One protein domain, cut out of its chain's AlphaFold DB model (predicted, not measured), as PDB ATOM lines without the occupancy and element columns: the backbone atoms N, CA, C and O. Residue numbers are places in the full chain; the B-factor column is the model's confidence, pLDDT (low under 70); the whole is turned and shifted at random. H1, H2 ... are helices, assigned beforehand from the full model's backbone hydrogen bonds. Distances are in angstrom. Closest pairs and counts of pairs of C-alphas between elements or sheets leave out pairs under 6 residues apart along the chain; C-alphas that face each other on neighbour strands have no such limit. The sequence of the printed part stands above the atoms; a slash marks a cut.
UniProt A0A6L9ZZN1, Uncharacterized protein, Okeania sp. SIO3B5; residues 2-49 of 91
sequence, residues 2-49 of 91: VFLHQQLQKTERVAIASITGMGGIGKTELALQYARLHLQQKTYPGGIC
ATOM      1  N   VAL A   2     -22.540 -32.751  27.732       63.75
ATOM      2  CA  VAL A   2     -21.156 -32.218  27.622       63.75
ATOM      3  C   VAL A   2     -20.586 -31.674  28.943       63.75
ATOM      4  O   VAL A   2     -19.441 -31.960  29.272       63.75
ATOM      5  N   PHE A   3     -21.391 -30.967  29.745       78.19
ATOM      6  CA  PHE A   3     -20.946 -30.431  31.038       78.19
ATOM      7  C   PHE A   3     -20.557 -31.524  32.050       78.19
ATOM      8  O   PHE A   3     -19.530 -31.403  32.710       78.19
ATOM      9  N   LEU A   4     -21.332 -32.613  32.139       78.88
ATOM     10  CA  LEU A   4     -21.034 -33.732  33.043       78.88
ATOM     11  C   LEU A   4     -19.743 -34.443  32.625       78.88
ATOM     12  O   LEU A   4     -18.893 -34.712  33.468       78.88
ATOM     13  N   HIS A   5     -19.573 -34.681  31.322       83.44
ATOM     14  CA  HIS A   5     -18.351 -35.283  30.796       83.44
ATOM     15  C   HIS A   5     -17.121 -34.422  31.103       83.44
ATOM     16  O   HIS A   5     -16.129 -34.921  31.620       83.44
ATOM     17  N   GLN A   6     -17.200 -33.111  30.859       81.56
ATOM     18  CA  GLN A   6     -16.103 -32.188  31.156       81.56
ATOM     19  C   GLN A   6     -15.746 -32.148  32.647       81.56
ATOM     20  O   GLN A   6     -14.567 -32.086  32.974       81.56
ATOM     21  N   GLN A   7     -16.732 -32.193  33.548       79.62
ATOM     22  CA  GLN A   7     -16.475 -32.275  34.991       79.62
ATOM     23  C   GLN A   7     -15.707 -33.554  35.350       79.62
ATOM     24  O   GLN A   7     -14.742 -33.496  36.109       79.62
ATOM     25  N   LEU A   8     -16.081 -34.685  34.743       78.75
ATOM     26  CA  LEU A   8     -15.426 -35.973  34.971       78.75
ATOM     27  C   LEU A   8     -14.012 -36.064  34.374       78.75
ATOM     28  O   LEU A   8     -13.196 -36.822  34.882       78.75
ATOM     29  N   GLN A   9     -13.706 -35.304  33.319       82.44
ATOM     30  CA  GLN A   9     -12.389 -35.319  32.663       82.44
ATOM     31  C   GLN A   9     -11.380 -34.325  33.261       82.44
ATOM     32  O   GLN A   9     -10.186 -34.438  33.011       82.44
ATOM     33  N   LYS A  10     -11.827 -33.332  34.040       72.56
ATOM     34  CA  LYS A  10     -10.954 -32.262  34.565       72.56
ATOM     35  C   LYS A  10     -10.126 -32.643  35.798       72.56
ATOM     36  O   LYS A  10      -9.323 -31.830  36.240       72.56
ATOM     37  N   THR A  11     -10.331 -33.818  36.392       62.50
ATOM     38  CA  THR A  11      -9.693 -34.205  37.664       62.50
ATOM     39  C   THR A  11      -8.698 -35.350  37.465       62.50
ATOM     40  O   THR A  11      -9.058 -36.415  36.982       62.50
ATOM     41  N   GLU A  12      -7.439 -35.139  37.866       58.25
ATOM     42  CA  GLU A  12      -6.293 -36.013  37.541       58.25
ATOM     43  C   GLU A  12      -6.266 -37.385  38.241       58.25
ATOM     44  O   GLU A  12      -5.437 -38.222  37.891       58.25
ATOM     45  N   ARG A  13      -7.105 -37.641  39.256       60.88
ATOM     46  CA  ARG A  13      -7.004 -38.878  40.065       60.88
ATOM     47  C   ARG A  13      -8.328 -39.591  40.304       60.88
ATOM     48  O   ARG A  13      -8.416 -40.785  40.053       60.88
ATOM     49  N   VAL A  14      -9.346 -38.880  40.789       61.44
ATOM     50  CA  VAL A  14     -10.696 -39.419  41.023       61.44
ATOM     51  C   VAL A  14     -11.696 -38.286  40.818       61.44
ATOM     52  O   VAL A  14     -11.726 -37.336  41.599       61.44
ATOM     53  N   ALA A  15     -12.506 -38.371  39.767       68.19
ATOM     54  CA  ALA A  15     -13.554 -37.395  39.510       68.19
ATOM     55  C   ALA A  15     -14.853 -37.824  40.203       68.19
ATOM     56  O   ALA A  15     -15.505 -38.778  39.779       68.19
ATOM     57  N   ILE A  16     -15.241 -37.119  41.268       72.50
ATOM     58  CA  ILE A  16     -16.542 -37.309  41.923       72.50
ATOM     59  C   ILE A  16     -17.473 -36.195  41.448       72.50
ATOM     60  O   ILE A  16     -17.265 -35.027  41.767       72.50
ATOM     61  N   ALA A  17     -18.517 -36.553  40.702       76.62
ATOM     62  CA  ALA A  17     -19.573 -35.629  40.302       76.62
ATOM     63  C   ALA A  17     -20.878 -35.985  41.023       76.62
ATOM     64  O   ALA A  17     -21.357 -37.116  40.939       76.62
ATOM     65  N   SER A  18     -21.472 -35.009  41.712       78.06
ATOM     66  CA  SER A  18     -22.795 -35.142  42.327       78.06
ATOM     67  C   SER A  18     -23.830 -34.384  41.500       78.06
ATOM     68  O   SER A  18     -23.645 -33.206  41.194       78.06
ATOM     69  N   ILE A  19     -24.921 -35.057  41.130       79.62
ATOM     70  CA  ILE A  19     -26.052 -34.445  40.425       79.62
ATOM     71  C   ILE A  19     -27.151 -34.188  41.458       79.62
ATOM     72  O   ILE A  19     -27.779 -35.126  41.953       79.62
ATOM     73  N   THR A  20     -27.403 -32.920  41.777       81.12
ATOM     74  CA  THR A  20     -28.447 -32.493  42.721       81.12
ATOM     75  C   THR A  20     -29.627 -31.854  41.985       81.12
ATOM     76  O   THR A  20     -29.502 -31.379  40.859       81.12
ATOM     77  N   GLY A  21     -30.822 -31.907  42.579       83.25
ATOM     78  CA  GLY A  21     -32.040 -31.349  41.981       83.25
ATOM     79  C   GLY A  21     -33.316 -31.903  42.609       83.25
ATOM     80  O   GLY A  21     -33.269 -32.895  43.342       83.25
ATOM     81  N   MET A  22     -34.460 -31.299  42.288       84.19
ATOM     82  CA  MET A  22     -35.775 -31.694  42.812       84.19
ATOM     83  C   MET A  22     -36.134 -33.158  42.493       84.19
ATOM     84  O   MET A  22     -35.583 -33.778  41.573       84.19
ATOM     85  N   GLY A  23     -37.025 -33.754  43.291       88.06
ATOM     86  CA  GLY A  23     -37.551 -35.100  43.039       88.06
ATOM     87  C   GLY A  23     -38.188 -35.200  41.646       88.06
ATOM     88  O   GLY A  23     -38.749 -34.230  41.155       88.06
ATOM     89  N   GLY A  24     -38.048 -36.344  40.972       86.56
ATOM     90  CA  GLY A  24     -38.673 -36.571  39.661       86.56
ATOM     91  C   GLY A  24     -38.029 -35.869  38.454       86.56
ATOM     92  O   GLY A  24     -38.361 -36.213  37.330       86.56
ATOM     93  N   ILE A  25     -37.047 -34.978  38.636       90.31
ATOM     94  CA  ILE A  25     -36.416 -34.216  37.533       90.31
ATOM     95  C   ILE A  25     -35.531 -35.055  36.577       90.31
ATOM     96  O   ILE A  25     -34.856 -34.516  35.709       90.31
ATOM     97  N   GLY A  26     -35.477 -36.380  36.754       88.25
ATOM     98  CA  GLY A  26     -34.747 -37.274  35.846       88.25
ATOM     99  C   GLY A  26     -33.245 -37.433  36.110       88.25
ATOM    100  O   GLY A  26     -32.521 -37.858  35.219       88.25
ATOM    101  N   LYS A  27     -32.739 -37.151  37.320       91.69
ATOM    102  CA  LYS A  27     -31.303 -37.316  37.663       91.69
ATOM    103  C   LYS A  27     -30.770 -38.728  37.393       91.69
ATOM    104  O   LYS A  27     -29.693 -38.888  36.830       91.69
ATOM    105  N   THR A  28     -31.539 -39.743  37.785       89.25
ATOM    106  CA  THR A  28     -31.188 -41.150  37.551       89.25
ATOM    107  C   THR A  28     -31.185 -41.475  36.062       89.25
ATOM    108  O   THR A  28     -30.253 -42.112  35.584       89.25
ATOM    109  N   GLU A  29     -32.178 -40.983  35.316       92.00
ATOM    110  CA  GLU A  29     -32.244 -41.178  33.866       92.00
ATOM    111  C   GLU A  29     -31.064 -40.494  33.167       92.00
ATOM    112  O   GLU A  29     -30.428 -41.089  32.306       92.00
ATOM    113  N   LEU A  30     -30.683 -39.290  33.600       90.88
ATOM    114  CA  LEU A  30     -29.504 -38.596  33.087       90.88
ATOM    115  C   LEU A  30     -28.222 -39.417  33.295       90.88
ATOM    116  O   LEU A  30     -27.417 -39.528  32.369       90.88
ATOM    117  N   ALA A  31     -28.037 -40.010  34.478       90.31
ATOM    118  CA  ALA A  31     -26.895 -40.880  34.758       90.31
ATOM    119  C   ALA A  31     -26.915 -42.156  33.895       90.31
ATOM    120  O   ALA A  31     -25.880 -42.545  33.355       90.31
ATOM    121  N   LEU A  32     -28.089 -42.769  33.698       92.06
ATOM    122  CA  LEU A  32     -28.258 -43.947  32.840       92.06
ATOM    123  C   LEU A  32     -27.955 -43.644  31.369       92.06
ATOM    124  O   LEU A  32     -27.230 -44.396  30.721       92.06
ATOM    125  N   GLN A  33     -28.479 -42.538  30.841       93.12
ATOM    126  CA  GLN A  33     -28.224 -42.108  29.466       93.12
ATOM    127  C   GLN A  33     -26.737 -41.817  29.250       93.12
ATOM    128  O   GLN A  33     -26.165 -42.249  28.250       93.12
ATOM    129  N   TYR A  34     -26.087 -41.150  30.212       91.94
ATOM    130  CA  TYR A  34     -24.644 -40.910  30.185       91.94
ATOM    131  C   TYR A  34     -23.848 -42.218  30.143       91.94
ATOM    132  O   TYR A  34     -23.006 -42.402  29.265       91.94
ATOM    133  N   ALA A  35     -24.152 -43.147  31.054       91.69
ATOM    134  CA  ALA A  35     -23.485 -44.440  31.122       91.69
ATOM    135  C   ALA A  35     -23.636 -45.229  29.811       91.69
ATOM    136  O   ALA A  35     -22.646 -45.714  29.269       91.69
ATOM    137  N   ARG A  36     -24.853 -45.308  29.257       93.12
ATOM    138  CA  ARG A  36     -25.122 -46.017  27.995       93.12
ATOM    139  C   ARG A  36     -24.355 -45.422  26.818       93.12
ATOM    140  O   ARG A  36     -23.722 -46.169  26.075       93.12
ATOM    141  N   LEU A  37     -24.381 -44.096  26.674       94.19
ATOM    142  CA  LEU A  37     -23.679 -43.402  25.594       94.19
ATOM    143  C   LEU A  37     -22.171 -43.691  25.635       94.19
ATOM    144  O   LEU A  37     -21.582 -44.078  24.629       94.19
ATOM    145  N   HIS A  38     -21.550 -43.545  26.805       91.00
ATOM    146  CA  HIS A  38     -20.105 -43.717  26.949       91.00
ATOM    147  C   HIS A  38     -19.655 -45.181  26.952       91.00
ATOM    148  O   HIS A  38     -18.515 -45.465  26.579       91.00
ATOM    149  N   LEU A  39     -20.550 -46.115  27.295       91.00
ATOM    150  CA  LEU A  39     -20.316 -47.544  27.100       91.00
ATOM    151  C   LEU A  39     -20.236 -47.883  25.606       91.00
ATOM    152  O   LEU A  39     -19.286 -48.534  25.175       91.00
ATOM    153  N   GLN A  40     -21.190 -47.396  24.805       93.00
ATOM    154  CA  GLN A  40     -21.205 -47.603  23.349       93.00
ATOM    155  C   GLN A  40     -19.977 -46.990  22.669       93.00
ATOM    156  O   GLN A  40     -19.392 -47.595  21.774       93.00
ATOM    157  N   GLN A  41     -19.556 -45.811  23.128       94.06
ATOM    158  CA  GLN A  41     -18.379 -45.113  22.609       94.06
ATOM    159  C   GLN A  41     -17.048 -45.682  23.121       94.06
ATOM    160  O   GLN A  41     -15.995 -45.205  22.700       94.06
ATOM    161  N   LYS A  42     -17.069 -46.664  24.036       90.25
ATOM    162  CA  LYS A  42     -15.877 -47.200  24.718       90.25
ATOM    163  C   LYS A  42     -14.991 -46.100  25.319       90.25
ATOM    164  O   LYS A  42     -13.770 -46.218  25.341       90.25
ATOM    165  N   THR A  43     -15.606 -45.023  25.814       89.19
ATOM    166  CA  THR A  43     -14.880 -43.856  26.345       89.19
ATOM    167  C   THR A  43     -14.057 -44.203  27.586       89.19
ATOM    168  O   THR A  43     -13.025 -43.587  27.831       89.19
ATOM    169  N   TYR A  44     -14.503 -45.195  28.358       85.75
ATOM    170  CA  TYR A  44     -13.821 -45.688  29.551       85.75
ATOM    171  C   TYR A  44     -13.315 -47.116  29.296       85.75
ATOM    172  O   TYR A  44     -14.128 -48.043  29.285       85.75
ATOM    173  N   PRO A  45     -11.995 -47.324  29.098       81.19
ATOM    174  CA  PRO A  45     -11.433 -48.646  28.799       81.19
ATOM    175  C   PRO A  45     -11.682 -49.687  29.896       81.19
ATOM    176  O   PRO A  45     -11.857 -50.861  29.596       81.19
ATOM    177  N   GLY A  46     -11.749 -49.249  31.159       78.25
ATOM    178  CA  GLY A  46     -12.085 -50.092  32.313       78.25
ATOM    179  C   GLY A  46     -13.580 -50.397  32.467       78.25
ATOM    180  O   GLY A  46     -13.983 -50.993  33.462       78.25
ATOM    181  N   GLY A  47     -14.413 -49.976  31.513       84.94
ATOM    182  CA  GLY A  47     -15.858 -50.154  31.565       84.94
ATOM    183  C   GLY A  47     -16.565 -49.166  32.495       84.94
ATOM    184  O   GLY A  47     -15.999 -48.175  32.956       84.94
ATOM    185  N   ILE A  48     -17.852 -49.425  32.726       88.00
ATOM    186  CA  ILE A  48     -18.730 -48.614  33.573       88.00
ATOM    187  C   ILE A  48     -19.455 -49.561  34.531       88.00
ATOM    188  O   ILE A  48     -20.053 -50.542  34.093       88.00
ATOM    189  N   CYS A  49     -19.414 -49.255  35.829       86.44
ATOM    190  CA  CYS A  49     -20.094 -50.016  36.874       86.44
ATOM    191  C   CYS A  49     -21.274 -49.216  37.438       86.44
ATOM    192  O   CYS A  49     -21.143 -48.016  37.695       86.44
TER     193      CYS A  49
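AT A GLANCE: This is residues 2 to 49 of the 91 residues of an uncharacterized protein of Okeania sp. SIO3B5 (UniProt A0A6L9ZZN1). A short helix, H1, sits near a longer one, H2, and a wide loop joins them, with residues 9 to 14 and 20 to 26 sticking out; after H2 the last residues fold back. The printed part has 48 residues and two named helices, H1 then H2, with no named strand; the class is all helix, though only 22 residues are in named elements. It is only just loose, close to compact, with a radius of gyration of the C-alphas of 11.6 A and spans of 32 by 23 by 19 A.

HOW THE PARTS SIT: Look first at H1, residues 2 to 9, then at H2, residues 27 to 40: they are near each other, their closest C-alphas 8.5 A apart. In both, every O i to N i+4 pair is within hydrogen-bond range.

IN THESE COORDINATES: Find C-alpha 2 at (-21.156, -32.218, 27.622); from there H1 runs 10.6 A to C-alpha 9. H2 runs 20.3 A from C-alpha 27 to C-alpha 40 at (-21.205, -47.603, 23.349).

THE WHOLE: The C-alphas farthest apart, of Met 22 and Pro 45, are 32.8 A apart. The printed part has no cut; the link from H1 to H2 is long, 17 residues. Look for pLDDT under 70 at residue 2 and residues 11 to 15.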